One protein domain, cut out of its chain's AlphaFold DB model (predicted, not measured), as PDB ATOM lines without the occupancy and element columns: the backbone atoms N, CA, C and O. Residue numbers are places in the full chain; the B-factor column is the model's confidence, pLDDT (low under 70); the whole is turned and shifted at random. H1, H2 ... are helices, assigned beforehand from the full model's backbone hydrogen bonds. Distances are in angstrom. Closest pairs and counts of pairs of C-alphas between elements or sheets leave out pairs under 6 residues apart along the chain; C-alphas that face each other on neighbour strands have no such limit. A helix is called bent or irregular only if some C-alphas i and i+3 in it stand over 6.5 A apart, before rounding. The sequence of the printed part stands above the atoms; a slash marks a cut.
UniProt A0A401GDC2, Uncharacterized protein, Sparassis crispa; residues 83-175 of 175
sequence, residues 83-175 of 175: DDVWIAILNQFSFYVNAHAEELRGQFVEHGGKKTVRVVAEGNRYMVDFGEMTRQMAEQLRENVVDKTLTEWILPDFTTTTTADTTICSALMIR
ATOM      1  N   ASP A  83      28.507  23.934  38.669       94.56
ATOM      2  CA  ASP A  83      28.699  25.175  37.915       94.56
ATOM      3  C   ASP A  83      29.822  25.078  36.875       94.56
ATOM      4  O   ASP A  83      29.654  25.533  35.747       94.56
ATOM      5  N   ASP A  84      30.947  24.434  37.210       93.69
ATOM      6  CA  ASP A  84      32.099  24.323  36.307       93.69
ATOM      7  C   ASP A  84      31.749  23.471  35.072       93.69
ATOM      8  O   ASP A  84      32.155  23.778  33.949       93.69
ATOM      9  N   VAL A  85      30.949  22.416  35.274       94.56
ATOM     10  CA  VAL A  85      30.419  21.566  34.195       94.56
ATOM     11  C   VAL A  85      29.388  22.329  33.369       94.56
ATOM     12  O   VAL A  85      29.423  22.280  32.139       94.56
ATOM     13  N   TRP A  86      28.486  23.051  34.036       95.19
ATOM     14  CA  TRP A  86      27.429  23.812  33.379       95.19
ATOM     15  C   TRP A  86      27.988  24.916  32.483       95.19
ATOM     16  O   TRP A  86      27.653  24.983  31.303       95.19
ATOM     17  N   ILE A  87      28.932  25.706  32.996       94.38
ATOM     18  CA  ILE A  87      29.630  26.751  32.237       94.38
ATOM     19  C   ILE A  87      30.358  26.147  31.028       94.38
ATOM     20  O   ILE A  87      30.332  26.733  29.945       94.38
ATOM     21  N   ALA A  88      30.978  24.968  31.165       94.00
ATOM     22  CA  ALA A  88      31.640  24.301  30.044       94.00
ATOM     23  C   ALA A  88      30.655  23.904  28.926       94.00
ATOM     24  O   ALA A  88      30.962  24.101  27.747       94.00
ATOM     25  N   ILE A  89      29.472  23.390  29.285       93.94
ATOM     26  CA  ILE A  89      28.395  23.061  28.337       93.94
ATOM     27  C   ILE A  89      27.869  24.335  27.670       93.94
ATOM     28  O   ILE A  89      27.826  24.415  26.440       93.94
ATOM     29  N   LEU A  90      27.528  25.349  28.468       93.94
ATOM     30  CA  LEU A  90      26.996  26.619  27.979       93.94
ATOM     31  C   LEU A  90      27.955  27.338  27.042       93.94
ATOM     32  O   LEU A  90      27.521  27.923  26.056       93.94
ATOM     33  N   ASN A  91      29.258  27.285  27.312       92.25
ATOM     34  CA  ASN A  91      30.250  27.911  26.450       92.25
ATOM     35  C   ASN A  91      30.231  27.298  25.036       92.25
ATOM     36  O   ASN A  91      30.261  28.028  24.049       92.25
ATOM     37  N   GLN A  92      30.112  25.970  24.924       92.00
ATOM     38  CA  GLN A  92      29.996  25.308  23.618       92.00
ATOM     39  C   GLN A  92      28.642  25.550  22.955       92.00
ATOM     40  O   GLN A  92      28.580  25.798  21.751       92.00
ATOM     41  N   PHE A  93      27.565  25.533  23.739       91.56
ATOM     42  CA  PHE A  93      26.236  25.885  23.250       91.56
ATOM     43  C   PHE A  93      26.197  27.314  22.688       91.56
ATOM     44  O   PHE A  93      25.704  27.519  21.583       91.56
ATOM     45  N   SER A  94      26.800  28.285  23.382       90.56
ATOM     46  CA  SER A  94      26.920  29.678  22.930       90.56
ATOM     47  C   SER A  94      27.663  29.783  21.595       90.56
ATOM     48  O   SER A  94      27.218  30.496  20.697       90.56
ATOM     49  N   PHE A  95      28.753  29.027  21.399       91.00
ATOM     50  CA  PHE A  95      29.426  28.982  20.096       91.00
ATOM     51  C   PHE A  95      28.538  28.418  18.988       91.00
ATOM     52  O   PHE A  95      28.543  28.954  17.880       91.00
ATOM     53  N   TYR A  96      27.779  27.363  19.280       92.00
ATOM     54  CA  TYR A  96      26.865  26.765  18.313       92.00
ATOM     55  C   TYR A  96      25.744  27.736  17.921       92.00
ATOM     56  O   TYR A  96      25.554  27.997  16.734       92.00
ATOM     57  N   VAL A  97      25.066  28.342  18.900       88.38
ATOM     58  CA  VAL A  97      24.010  29.337  18.649       88.38
ATOM     59  C   VAL A  97      24.548  30.504  17.826       88.38
ATOM     60  O   VAL A  97      23.918  30.907  16.854       88.38
ATOM     61  N   ASN A  98      25.748  30.991  18.144       87.44
ATOM     62  CA  ASN A  98      26.373  32.084  17.405       87.44
ATOM     63  C   ASN A  98      26.751  31.723  15.965       87.44
ATOM     64  O   ASN A  98      26.601  32.548  15.064       87.44
ATOM     65  N   ALA A  99      27.220  30.498  15.722       91.12
ATOM     66  CA  ALA A  99      27.521  30.025  14.372       91.12
ATOM     67  C   ALA A  99      26.253  29.816  13.521       91.12
ATOM     68  O   ALA A  99      26.307  29.963  12.301       91.12
ATOM     69  N   HIS A 100      25.119  29.518  14.164       89.81
ATOM     70  CA  HIS A 100      23.830  29.203  13.537       89.81
ATOM     71  C   HIS A 100      22.741  30.251  13.838       89.81
ATOM     72  O   HIS A 100      21.549  29.941  13.837       89.81
ATOM     73  N   ALA A 101      23.133  31.506  14.085       86.50
ATOM     74  CA  ALA A 101      22.243  32.525  14.648       86.50
ATOM     75  C   ALA A 101      20.989  32.801  13.800       86.50
ATOM     76  O   ALA A 101      19.911  32.998  14.352       86.50
ATOM     77  N   GLU A 102      21.101  32.787  12.468       84.88
ATOM     78  CA  GLU A 102      19.960  33.032  11.572       84.88
ATOM     79  C   GLU A 102      19.022  31.822  11.459       84.88
ATOM     80  O   GLU A 102      17.809  31.992  11.370       84.88
ATOM     81  N   GLU A 103      19.567  30.603  11.507       87.44
ATOM     82  CA  GLU A 103      18.790  29.358  11.467       87.44
ATOM     83  C   GLU A 103      17.956  29.194  12.741       87.44
ATOM     84  O   GLU A 103      16.771  28.862  12.695       87.44
ATOM     85  N   LEU A 104      18.571  29.480  13.887       84.75
ATOM     86  CA  LEU A 104      17.945  29.325  15.192       84.75
ATOM     87  C   LEU A 104      17.128  30.547  15.612       84.75
ATOM     88  O   LEU A 104      16.370  30.468  16.573       84.75
ATOM     89  N   ARG A 105      17.225  31.665  14.889       82.62
ATOM     90  CA  ARG A 105      16.616  32.953  15.238       82.62
ATOM     91  C   ARG A 105      15.168  32.847  15.715       82.62
ATOM     92  O   ARG A 105      14.831  33.417  16.747       82.62
ATOM     93  N   GLY A 106      14.330  32.110  14.985       80.19
ATOM     94  CA  GLY A 106      12.906  31.955  15.302       80.19
ATOM     95  C   GLY A 106      12.620  31.187  16.598       80.19
ATOM     96  O   GLY A 106      11.509  31.261  17.104       80.19
ATOM     97  N   GLN A 107      13.608  30.472  17.142       79.00
ATOM     98  CA  GLN A 107      13.518  29.798  18.440       79.00
ATOM     99  C   GLN A 107      13.868  30.743  19.596       79.00
ATOM    100  O   GLN A 107      13.382  30.557  20.706       79.00
ATOM    101  N   PHE A 108      14.698  31.761  19.340       77.38
ATOM    102  CA  PHE A 108      15.192  32.665  20.376       77.38
ATOM    103  C   PHE A 108      14.459  34.003  20.402       77.38
ATOM    104  O   PHE A 108      14.241  34.513  21.487       77.38
ATOM    105  N   VAL A 109      14.062  34.589  19.269       79.00
ATOM    106  CA  VAL A 109      13.439  35.927  19.234       79.00
ATOM    107  C   VAL A 109      12.218  35.978  18.318       79.00
ATOM    108  O   VAL A 109      12.262  35.530  17.175       79.00
ATOM    109  N   GLU A 110      11.128  36.589  18.797       75.44
ATOM    110  CA  GLU A 110       9.887  36.746  18.016       75.44
ATOM    111  C   GLU A 110       9.974  37.871  16.974       75.44
ATOM    112  O   GLU A 110       9.231  37.895  15.993       75.44
ATOM    113  N   HIS A 111      10.872  38.842  17.172       73.62
ATOM    114  CA  HIS A 111      10.930  40.031  16.329       73.62
ATOM    115  C   HIS A 111      11.780  39.832  15.063       73.62
ATOM    116  O   HIS A 111      12.877  39.257  15.075       73.62
ATOM    117  N   GLY A 112      11.322  40.414  13.953       70.25
ATOM    118  CA  GLY A 112      12.136  40.588  12.749       70.25
ATOM    119  C   GLY A 112      13.221  41.651  12.960       70.25
ATOM    120  O   GLY A 112      12.973  42.687  13.573       70.25
ATOM    121  N   GLY A 113      14.437  41.416  12.461       75.25
ATOM    122  CA  GLY A 113      15.538  42.387  12.546       75.25
ATOM    123  C   GLY A 113      16.110  42.609  13.958       75.25
ATOM    124  O   GLY A 113      15.889  41.836  14.883       75.25
ATOM    125  N   LYS A 114      16.926  43.645  14.155       79.56
ATOM    126  CA  LYS A 114      17.606  43.874  15.444       79.56
ATOM    127  C   LYS A 114      16.749  44.746  16.362       79.56
ATOM    128  O   LYS A 114      16.294  45.805  15.939       79.56
ATOM    129  N   LYS A 115      16.581  44.330  17.619       81.31
ATOM    130  CA  LYS A 115      15.994  45.153  18.682       81.31
ATOM    131  C   LYS A 115      17.109  45.651  19.595       81.31
ATOM    132  O   LYS A 115      17.976  44.880  19.995       81.31
ATOM    133  N   THR A 116      17.099  46.943  19.900       82.75
ATOM    134  CA  THR A 116      18.086  47.542  20.803       82.75
ATOM    135  C   THR A 116      17.639  47.360  22.247       82.75
ATOM    136  O   THR A 116      16.579  47.851  22.629       82.75
ATOM    137  N   VAL A 117      18.475  46.702  23.047       82.56
ATOM    138  CA  VAL A 117      18.342  46.634  24.506       82.56
ATOM    139  C   VAL A 117      19.141  47.779  25.129       82.56
ATOM    140  O   VAL A 117      20.273  48.041  24.719       82.56
ATOM    141  N   ARG A 118      18.557  48.484  26.104       86.81
ATOM    142  CA  ARG A 118      19.213  49.588  26.819       86.81
ATOM    143  C   ARG A 118      19.325  49.248  28.300       86.81
ATOM    144  O   ARG A 118      18.312  49.121  28.972       86.81
ATOM    145  N   VAL A 119      20.557  49.193  28.795       87.56
ATOM    146  CA  VAL A 119      20.879  49.099  30.224       87.56
ATOM    147  C   VAL A 119      21.472  50.430  30.669       87.56
ATOM    148  O   VAL A 119      22.317  50.996  29.972       87.56
ATOM    149  N   VAL A 120      20.992  50.958  31.794       87.06
ATOM    150  CA  VAL A 120      21.447  52.228  32.371       87.06
ATOM    151  C   VAL A 120      22.044  51.931  33.736       87.06
ATOM    152  O   VAL A 120      21.396  51.305  34.565       87.06
ATOM    153  N   ALA A 121      23.269  52.392  33.961       87.81
ATOM    154  CA  ALA A 121      23.959  52.254  35.233       87.81
ATOM    155  C   ALA A 121      24.600  53.589  35.619       87.81
ATOM    156  O   ALA A 121      25.016  54.365  34.753       87.81
ATOM    157  N   GLU A 122      24.647  53.865  36.918       87.81
ATOM    158  CA  GLU A 122      25.229  55.092  37.454       87.81
ATOM    159  C   GLU A 122      26.754  54.973  37.580       87.81
ATOM    160  O   GLU A 122      27.292  53.922  37.928       87.81
ATOM    161  N   GLY A 123      27.460  56.075  37.312       86.69
ATOM    162  CA  GLY A 123      28.914  56.163  37.438       86.69
ATOM    163  C   GLY A 123      29.649  56.323  36.107       86.69
ATOM    164  O   GLY A 123      29.066  56.575  35.055       86.69
ATOM    165  N   ASN A 124      30.976  56.230  36.169       87.44
ATOM    166  CA  ASN A 124      31.852  56.263  34.997       87.44
ATOM    167  C   ASN A 124      32.419  54.862  34.710       87.44
ATOM    168  O   ASN A 124      32.233  53.934  35.495       87.44
ATOM    169  N   ARG A 125      33.175  54.721  33.613       84.00
ATOM    170  CA  ARG A 125      33.762  53.439  33.175       84.00
ATOM    171  C   ARG A 125      34.662  52.728  34.202       84.00
ATOM    172  O   ARG A 125      35.001  51.576  33.982       84.00
ATOM    173  N   TYR A 126      35.081  53.410  35.269       85.12
ATOM    174  CA  TYR A 126      35.914  52.859  36.342       85.12
ATOM    175  C   TYR A 126      35.123  52.503  37.605       85.12
ATOM    176  O   TYR A 126      35.632  51.781  38.455       85.12
ATOM    177  N   MET A 127      33.900  53.019  37.746       85.81
ATOM    178  CA  MET A 127      33.067  52.842  38.942       85.81
ATOM    179  C   MET A 127      31.837  51.971  38.685       85.81
ATOM    180  O   MET A 127      31.302  51.394  39.624       85.81
ATOM    181  N   VAL A 128      31.388  51.884  37.434       90.25
ATOM    182  CA  VAL A 128      30.206  51.104  37.065       90.25
ATOM    183  C   VAL A 128      30.455  49.607  37.244       90.25
ATOM    184  O   VAL A 128      31.493  49.115  36.818       90.25
ATOM    185  N   ASP A 129      29.525  48.872  37.853       89.75
ATOM    186  CA  ASP A 129      29.621  47.413  37.992       89.75
ATOM    187  C   ASP A 129      29.236  46.734  36.668       89.75
ATOM    188  O   ASP A 129      28.059  46.602  36.320       89.75
ATOM    189  N   PHE A 130      30.244  46.293  35.913       88.81
ATOM    190  CA  PHE A 130      30.020  45.595  34.646       88.81
ATOM    191  C   PHE A 130      29.363  44.222  34.834       88.81
ATOM    192  O   PHE A 130      28.665  43.754  33.931       88.81
ATOM    193  N   GLY A 131      29.559  43.572  35.983       88.94
ATOM    194  CA  GLY A 131      28.902  42.308  36.294       88.94
ATOM    195  C   GLY A 131      27.399  42.499  36.472       88.94
ATOM    196  O   GLY A 131      26.607  41.762  35.888       88.94
ATOM    197  N   GLU A 132      27.004  43.539  37.199       89.69
ATOM    198  CA  GLU A 132      25.602  43.930  37.349       89.69
ATOM    199  C   GLU A 132      24.970  44.334  36.017       89.69
ATOM    200  O   GLU A 132      23.905  43.828  35.668       89.69
ATOM    201  N   MET A 133      25.655  45.145  35.208       91.19
ATOM    202  CA  MET A 133      25.169  45.470  33.863       91.19
ATOM    203  C   MET A 133      24.949  44.218  33.007       91.19
ATOM    204  O   MET A 133      23.957  44.133  32.286       91.19
ATOM    205  N   THR A 134      25.849  43.235  33.094       89.81
ATOM    206  CA  THR A 134      25.734  41.969  32.355       89.81
ATOM    207  C   THR A 134      24.504  41.176  32.806       89.81
ATOM    208  O   THR A 134      23.770  40.654  31.969       89.81
ATOM    209  N   ARG A 135      24.217  41.135  34.113       89.88
ATOM    210  CA  ARG A 135      22.995  40.503  34.636       89.88
ATOM    211  C   ARG A 135      21.735  41.243  34.179       89.88
ATOM    212  O   ARG A 135      20.799  40.605  33.712       89.88
ATOM    213  N   GLN A 136      21.734  42.578  34.202       90.06
ATOM    214  CA  GLN A 136      20.615  43.381  33.684       90.06
ATOM    215  C   GLN A 136      20.377  43.159  32.186       90.06
ATOM    216  O   GLN A 136      19.233  43.123  31.737       90.06
ATOM    217  N   MET A 137      21.440  42.977  31.399       87.75
ATOM    218  CA  MET A 137      21.310  42.614  29.986       87.75
ATOM    219  C   MET A 137      20.650  41.241  29.814       87.75
ATOM    220  O   MET A 137      19.771  41.112  28.964       87.75
ATOM    221  N   ALA A 138      21.022  40.242  30.621       86.06
ATOM    222  CA  ALA A 138      20.380  38.926  30.589       86.06
ATOM    223  C   ALA A 138      18.889  38.996  30.967       86.06
ATOM    224  O   ALA A 138      18.061  38.376  30.305       86.06
ATOM    225  N   GLU A 139      18.527  39.821  31.951       87.19
ATOM    226  CA  GLU A 139      17.124  40.077  32.300       87.19
ATOM    227  C   GLU A 139      16.344  40.722  31.154       87.19
ATOM    228  O   GLU A 139      15.232  40.310  30.833       87.19
ATOM    229  N   GLN A 140      16.940  41.697  30.474       86.12
ATOM    230  CA  GLN A 140      16.324  42.287  29.290       86.12
ATOM    231  C   GLN A 140      16.193  41.270  28.151       86.12
ATOM    232  O   GLN A 140      15.183  41.258  27.454       86.12
ATOM    233  N   LEU A 141      17.171  40.386  27.955       80.31
ATOM    234  CA  LEU A 141      17.049  39.281  27.004       80.31
ATOM    235  C   LEU A 141      15.879  38.361  27.369       80.31
ATOM    236  O   LEU A 141      15.085  38.054  26.487       80.31
ATOM    237  N   ARG A 142      15.693  38.014  28.646       83.19
ATOM    238  CA  ARG A 142      14.549  37.214  29.122       83.19
ATOM    239  C   ARG A 142      13.197  37.780  28.691       83.19
ATOM    240  O   ARG A 142      12.282  37.028  28.371       83.19
ATOM    241  N   GLU A 143      13.055  39.103  28.669       81.88
ATOM    242  CA  GLU A 143      11.825  39.779  28.226       81.88
ATOM    243  C   GLU A 143      11.605  39.721  26.709       81.88
ATOM    244  O   GLU A 143      10.489  39.934  26.239       81.88
ATOM    245  N   ASN A 144      12.665  39.468  25.940       79.25
ATOM    246  CA  ASN A 144      12.667  39.505  24.478       79.25
ATOM    247  C   ASN A 144      12.811  38.126  23.827       79.25
ATOM    248  O   ASN A 144      12.679  38.020  22.605       79.25
ATOM    249  N   VAL A 145      13.089  37.095  24.625       81.88
ATOM    250  CA  VAL A 145      13.192  35.717  24.164       81.88
ATOM    251  C   VAL A 145      11.806  35.074  24.100       81.88
ATOM    252  O   VAL A 145      10.966  35.315  24.967       81.88
ATOM    253  N   VAL A 146      11.575  34.259  23.066       80.25
ATOM    254  CA  VAL A 146      10.294  33.557  22.828       80.25
ATOM    255  C   VAL A 146       9.937  32.667  24.025       80.25
ATOM    256  O   VAL A 146       8.829  32.721  24.555       80.25
ATOM    257  N   ASP A 147      10.903  31.865  24.475       82.31
ATOM    258  CA  ASP A 147      10.767  30.962  25.611       82.31
ATOM    259  C   ASP A 147      11.520  31.500  26.835       82.31
ATOM    260  O   ASP A 147      12.748  31.463  26.911       82.31
ATOM    261  N   LYS A 148      10.778  31.972  27.839       81.31
ATOM    262  CA  LYS A 148      11.362  32.480  29.090       81.31
ATOM    263  C   LYS A 148      12.068  31.393  29.900       81.31
ATOM    264  O   LYS A 148      13.013  31.706  30.624       81.31
ATOM    265  N   THR A 149      11.654  30.134  29.749       82.69
ATOM    266  CA  THR A 149      12.274  29.002  30.452       82.69
ATOM    267  C   THR A 149      13.690  28.741  29.951       82.69
ATOM    268  O   THR A 149      14.524  28.230  30.691       82.69
ATOM    269  N   LEU A 150      14.020  29.191  28.736       82.00
ATOM    270  CA  LEU A 150      15.380  29.134  28.221       82.00
ATOM    271  C   LEU A 150      16.341  29.972  29.071       82.00
ATOM    272  O   LEU A 150      17.471  29.558  29.305       82.00
ATOM    273  N   THR A 151      15.914  31.145  29.549       81.12
ATOM    274  CA  THR A 151      16.781  31.966  30.409       81.12
ATOM    275  C   THR A 151      16.976  31.320  31.778       81.12
ATOM    276  O   THR A 151      18.095  31.313  32.286       81.12
ATOM    277  N   GLU A 152      15.921  30.725  32.339       84.19
ATOM    278  CA  GLU A 152      15.994  29.948  33.587       84.19
ATOM    279  C   GLU A 152      16.890  28.715  33.438       84.19
ATOM    280  O   GLU A 152      17.597  28.350  34.365       84.19
ATOM    281  N   TRP A 153      16.904  28.100  32.255       87.44
ATOM    282  CA  TRP A 153      17.797  26.992  31.946       87.44
ATOM    283  C   TRP A 153      19.254  27.451  31.822       87.44
ATOM    284  O   TRP A 153      20.147  26.800  32.353       87.44
ATOM    285  N   ILE A 154      19.520  28.578  31.152       88.38
ATOM    286  CA  ILE A 154      20.887  29.092  30.968       88.38
ATOM    287  C   ILE A 154      21.504  29.530  32.302       88.38
ATOM    288  O   ILE A 154      22.679  29.256  32.548       88.38
ATOM    289  N   LEU A 155      20.758  30.221  33.162       90.88
ATOM    290  CA  LEU A 155      21.293  30.711  34.430       90.88
ATOM    291  C   LEU A 155      21.338  29.576  35.472       90.88
ATOM    292  O   LEU A 155      20.297  29.012  35.792       90.88
ATOM    293  N   PRO A 156      22.516  29.231  36.026       91.19
ATOM    294  CA  PRO A 156      22.614  28.165  37.019       91.19
ATOM    295  C   PRO A 156      21.933  28.561  38.339       91.19
ATOM    296  O   PRO A 156      22.010  29.719  38.750       91.19
ATOM    297  N   ASP A 157      21.325  27.585  39.024       92.81
ATOM    298  CA  ASP A 157      20.708  27.741  40.360       92.81
ATOM    299  C   ASP A 157      21.271  26.772  41.423       92.81
ATOM    300  O   ASP A 157      20.759  26.662  42.540       92.81
ATOM    301  N   PHE A 158      22.363  26.073  41.105       92.25
ATOM    302  CA  PHE A 158      22.932  25.057  41.981       92.25
ATOM    303  C   PHE A 158      23.287  25.614  43.367       92.25
ATOM    304  O   PHE A 158      23.671  26.765  43.548       92.25
ATOM    305  N   THR A 159      23.307  24.739  44.374       91.31
ATOM    306  CA  THR A 159      23.702  25.118  45.750       91.31
ATOM    307  C   THR A 159      25.131  25.677  45.881       91.31
ATOM    308  O   THR A 159      25.496  26.179  46.940       91.31
ATOM    309  N   THR A 160      25.957  25.542  44.839       91.75
ATOM    310  CA  THR A 160      27.338  26.048  44.753       91.75
ATOM    311  C   THR A 160      27.477  27.292  43.877       91.75
ATOM    312  O   THR A 160      28.587  27.826  43.781       91.75
ATOM    313  N   THR A 161      26.381  27.743  43.263       93.81
ATOM    314  CA  THR A 161      26.351  28.881  42.353       93.81
ATOM    315  C   THR A 161      26.661  30.170  43.097       93.81
ATOM    316  O   THR A 161      26.080  30.486  44.136       93.81
ATOM    317  N   THR A 162      27.588  30.940  42.536       93.38
ATOM    318  CA  THR A 162      27.958  32.272  43.012       93.38
ATOM    319  C   THR A 162      27.504  33.352  42.034       93.38
ATOM    320  O   THR A 162      27.205  33.090  40.870       93.38
ATOM    321  N   THR A 163      27.544  34.613  42.469       92.44
ATOM    322  CA  THR A 163      27.304  35.766  41.589       92.44
ATOM    323  C   THR A 163      28.276  35.814  40.404       92.44
ATOM    324  O   THR A 163      27.926  36.313  39.334       92.44
ATOM    325  N   ALA A 164      29.500  35.296  40.559       91.50
ATOM    326  CA  ALA A 164      30.449  35.204  39.454       91.50
ATOM    327  C   ALA A 164      29.977  34.188  38.403       91.50
ATOM    328  O   ALA A 164      30.017  34.492  37.213       91.50
ATOM    329  N   ASP A 165      29.471  33.031  38.839       93.50
ATOM    330  CA  ASP A 165      28.968  31.974  37.957       93.50
ATOM    331  C   ASP A 165      27.753  32.456  37.148       93.50
ATOM    332  O   ASP A 165      27.724  32.307  35.924       93.50
ATOM    333  N   THR A 166      26.792  33.125  37.799       92.94
ATOM    334  CA  THR A 166      25.631  33.706  37.103       92.94
ATOM    335  C   THR A 166      26.052  34.794  36.122       92.94
ATOM    336  O   THR A 166      25.594  34.789  34.986       92.94
ATOM    337  N   THR A 167      26.994  35.663  36.500       93.06
ATOM    338  CA  THR A 167      27.519  36.717  35.614       93.06
ATOM    339  C   THR A 167      28.220  36.135  34.382       93.06
ATOM    340  O   THR A 167      28.028  36.637  33.275       93.06
ATOM    341  N   ILE A 168      29.004  35.061  34.544       92.38
ATOM    342  CA  ILE A 168      29.639  34.347  33.426       92.38
ATOM    343  C   ILE A 168      28.571  33.770  32.491       92.38
ATOM    344  O   ILE A 168      28.656  33.968  31.279       92.38
ATOM    345  N   CYS A 169      27.552  33.099  33.030       92.75
ATOM    346  CA  CYS A 169      26.480  32.514  32.221       92.75
ATOM    347  C   CYS A 169      25.659  33.592  31.495       92.75
ATOM    348  O   CYS A 169      25.370  33.446  30.309       92.75
ATOM    349  N   SER A 170      25.374  34.720  32.157       91.75
ATOM    350  CA  SER A 170      24.762  35.897  31.530       91.75
ATOM    351  C   SER A 170      25.620  36.430  30.375       91.75
ATOM    352  O   SER A 170      25.100  36.684  29.292       91.75
ATOM    353  N   ALA A 171      26.942  36.542  30.554       90.44
ATOM    354  CA  ALA A 171      27.850  36.978  29.491       90.44
ATOM    355  C   ALA A 171      27.866  36.008  28.296       90.44
ATOM    356  O   ALA A 171      27.919  36.453  27.152       90.44
ATOM    357  N   LEU A 172      27.803  34.694  28.545       90.75
ATOM    358  CA  LEU A 172      27.738  33.669  27.496       90.75
ATOM    359  C   LEU A 172      26.430  33.715  26.697       90.75
ATOM    360  O   LEU A 172      26.438  33.376  25.514       90.75
ATOM    361  N   MET A 173      25.334  34.145  27.322       83.62
ATOM    362  CA  MET A 173      24.034  34.331  26.674       83.62
ATOM    363  C   MET A 173      24.006  35.546  25.738       83.62
ATOM    364  O   MET A 173      23.339  35.513  24.711       83.62
ATOM    365  N   ILE A 174      24.707  36.623  26.105       78.88
ATOM    366  CA  ILE A 174      24.742  37.889  25.344       78.88
ATOM    367  C   ILE A 174      25.761  37.837  24.191       78.88
ATOM    368  O   ILE A 174      25.737  38.692  23.304       78.88
ATOM    369  N   ARG A 175      26.691  36.881  24.249       69.31
ATOM    370  CA  ARG A 175      27.824  36.757  23.332       69.31
ATOM    371  C   ARG A 175      27.397  36.519  21.892       69.31
ATOM    372  O   ARG A 175      26.515  35.660  21.704       69.31
TER     373      ARG A 175
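What this domain is: This is residues 83 to 175 of the 175 residues of an uncharacterized protein of Sparassis crispa (UniProt A0A401GDC2). The longest helix, H1, and H5 run side by side the same way, and H3 crosses H5 on its other side, with H5 in the middle of the three. The short H4 covers part of H5 and one end of H3, H2 sits at the far end of H1, and a long link runs out past H3, where residues 122 to 128 stick out. The printed part has 93 residues with five named helices, H1 to H5 in order along the chain, and no named strand: its class is all helix. It is compact, with a radius of gyration of the C-alphas of 13.9 A, and spans 38 by 31 by 21 A.

How they stand to each other: H1, residues 83 to 99, touches H5, residues 163 to 174; their closest C-alphas, of Ser 94 and Leu 172, are 6.1 A apart. They run the same way at a shallow tilt of 13 degrees. H5 is the hub, touching three helices. It touches H3, residues 130 to 144, at a steep tilt of 51 degrees, the same way; the closest C-alphas, of Ala 138 and Ser 170, are 5.4 A apart. H1 and H3 are apart. H4, residues 148 to 154, only just touches H5, through residues 169 to 173 of H5, with 3 pairs of C-alphas within 8 A; the closest, of Ile 154 and Cys 169, are 6.7 A apart. H3 and H4 form a helical hairpin and only just touch, through residues 138 to 142 of H3, with 3 pairs of C-alphas within 8 A. Their closest C-alphas, of Arg 142 and Lys 148, are 5.7 A apart, and they run opposite ways at a steep tilt of 37 degrees, only just past shallow. H2, residues 101 to 108, touches no helix but is close but not clearly touching to H1: the closest C-alphas, of Val 97 and Leu 104, are 7.0 A apart. Every O i to N i+4 pair is within hydrogen-bond range in H1, H3 and H5, against 2 of 4 in H2 and 2 of 3 in H4.

Where its parts are: H1 measures 24.1 A, from C-alpha 83 at (28.699, 25.175, 37.915). H2 measures 9.1 A and is irregular, with C-alphas 103 and 106 7.5 A apart. H3 measures 21.0 A, from C-alpha 130 at (30.020, 45.595, 34.646), and H4 10.3 A. H5 measures 16.6 A, to C-alpha 174 at (24.742, 37.889, 25.344).

The domain as a whole: The two farthest C-alphas, of Glu 103 and Met 127, are 38.9 A apart. The printed part has no cut. The link from H2 to H3, residues 109 to 129, is long, and residues 122 to 128 of it stand free. The mean pLDDT of the printed part is 87.0; residue 175, the chain's last, is under 70.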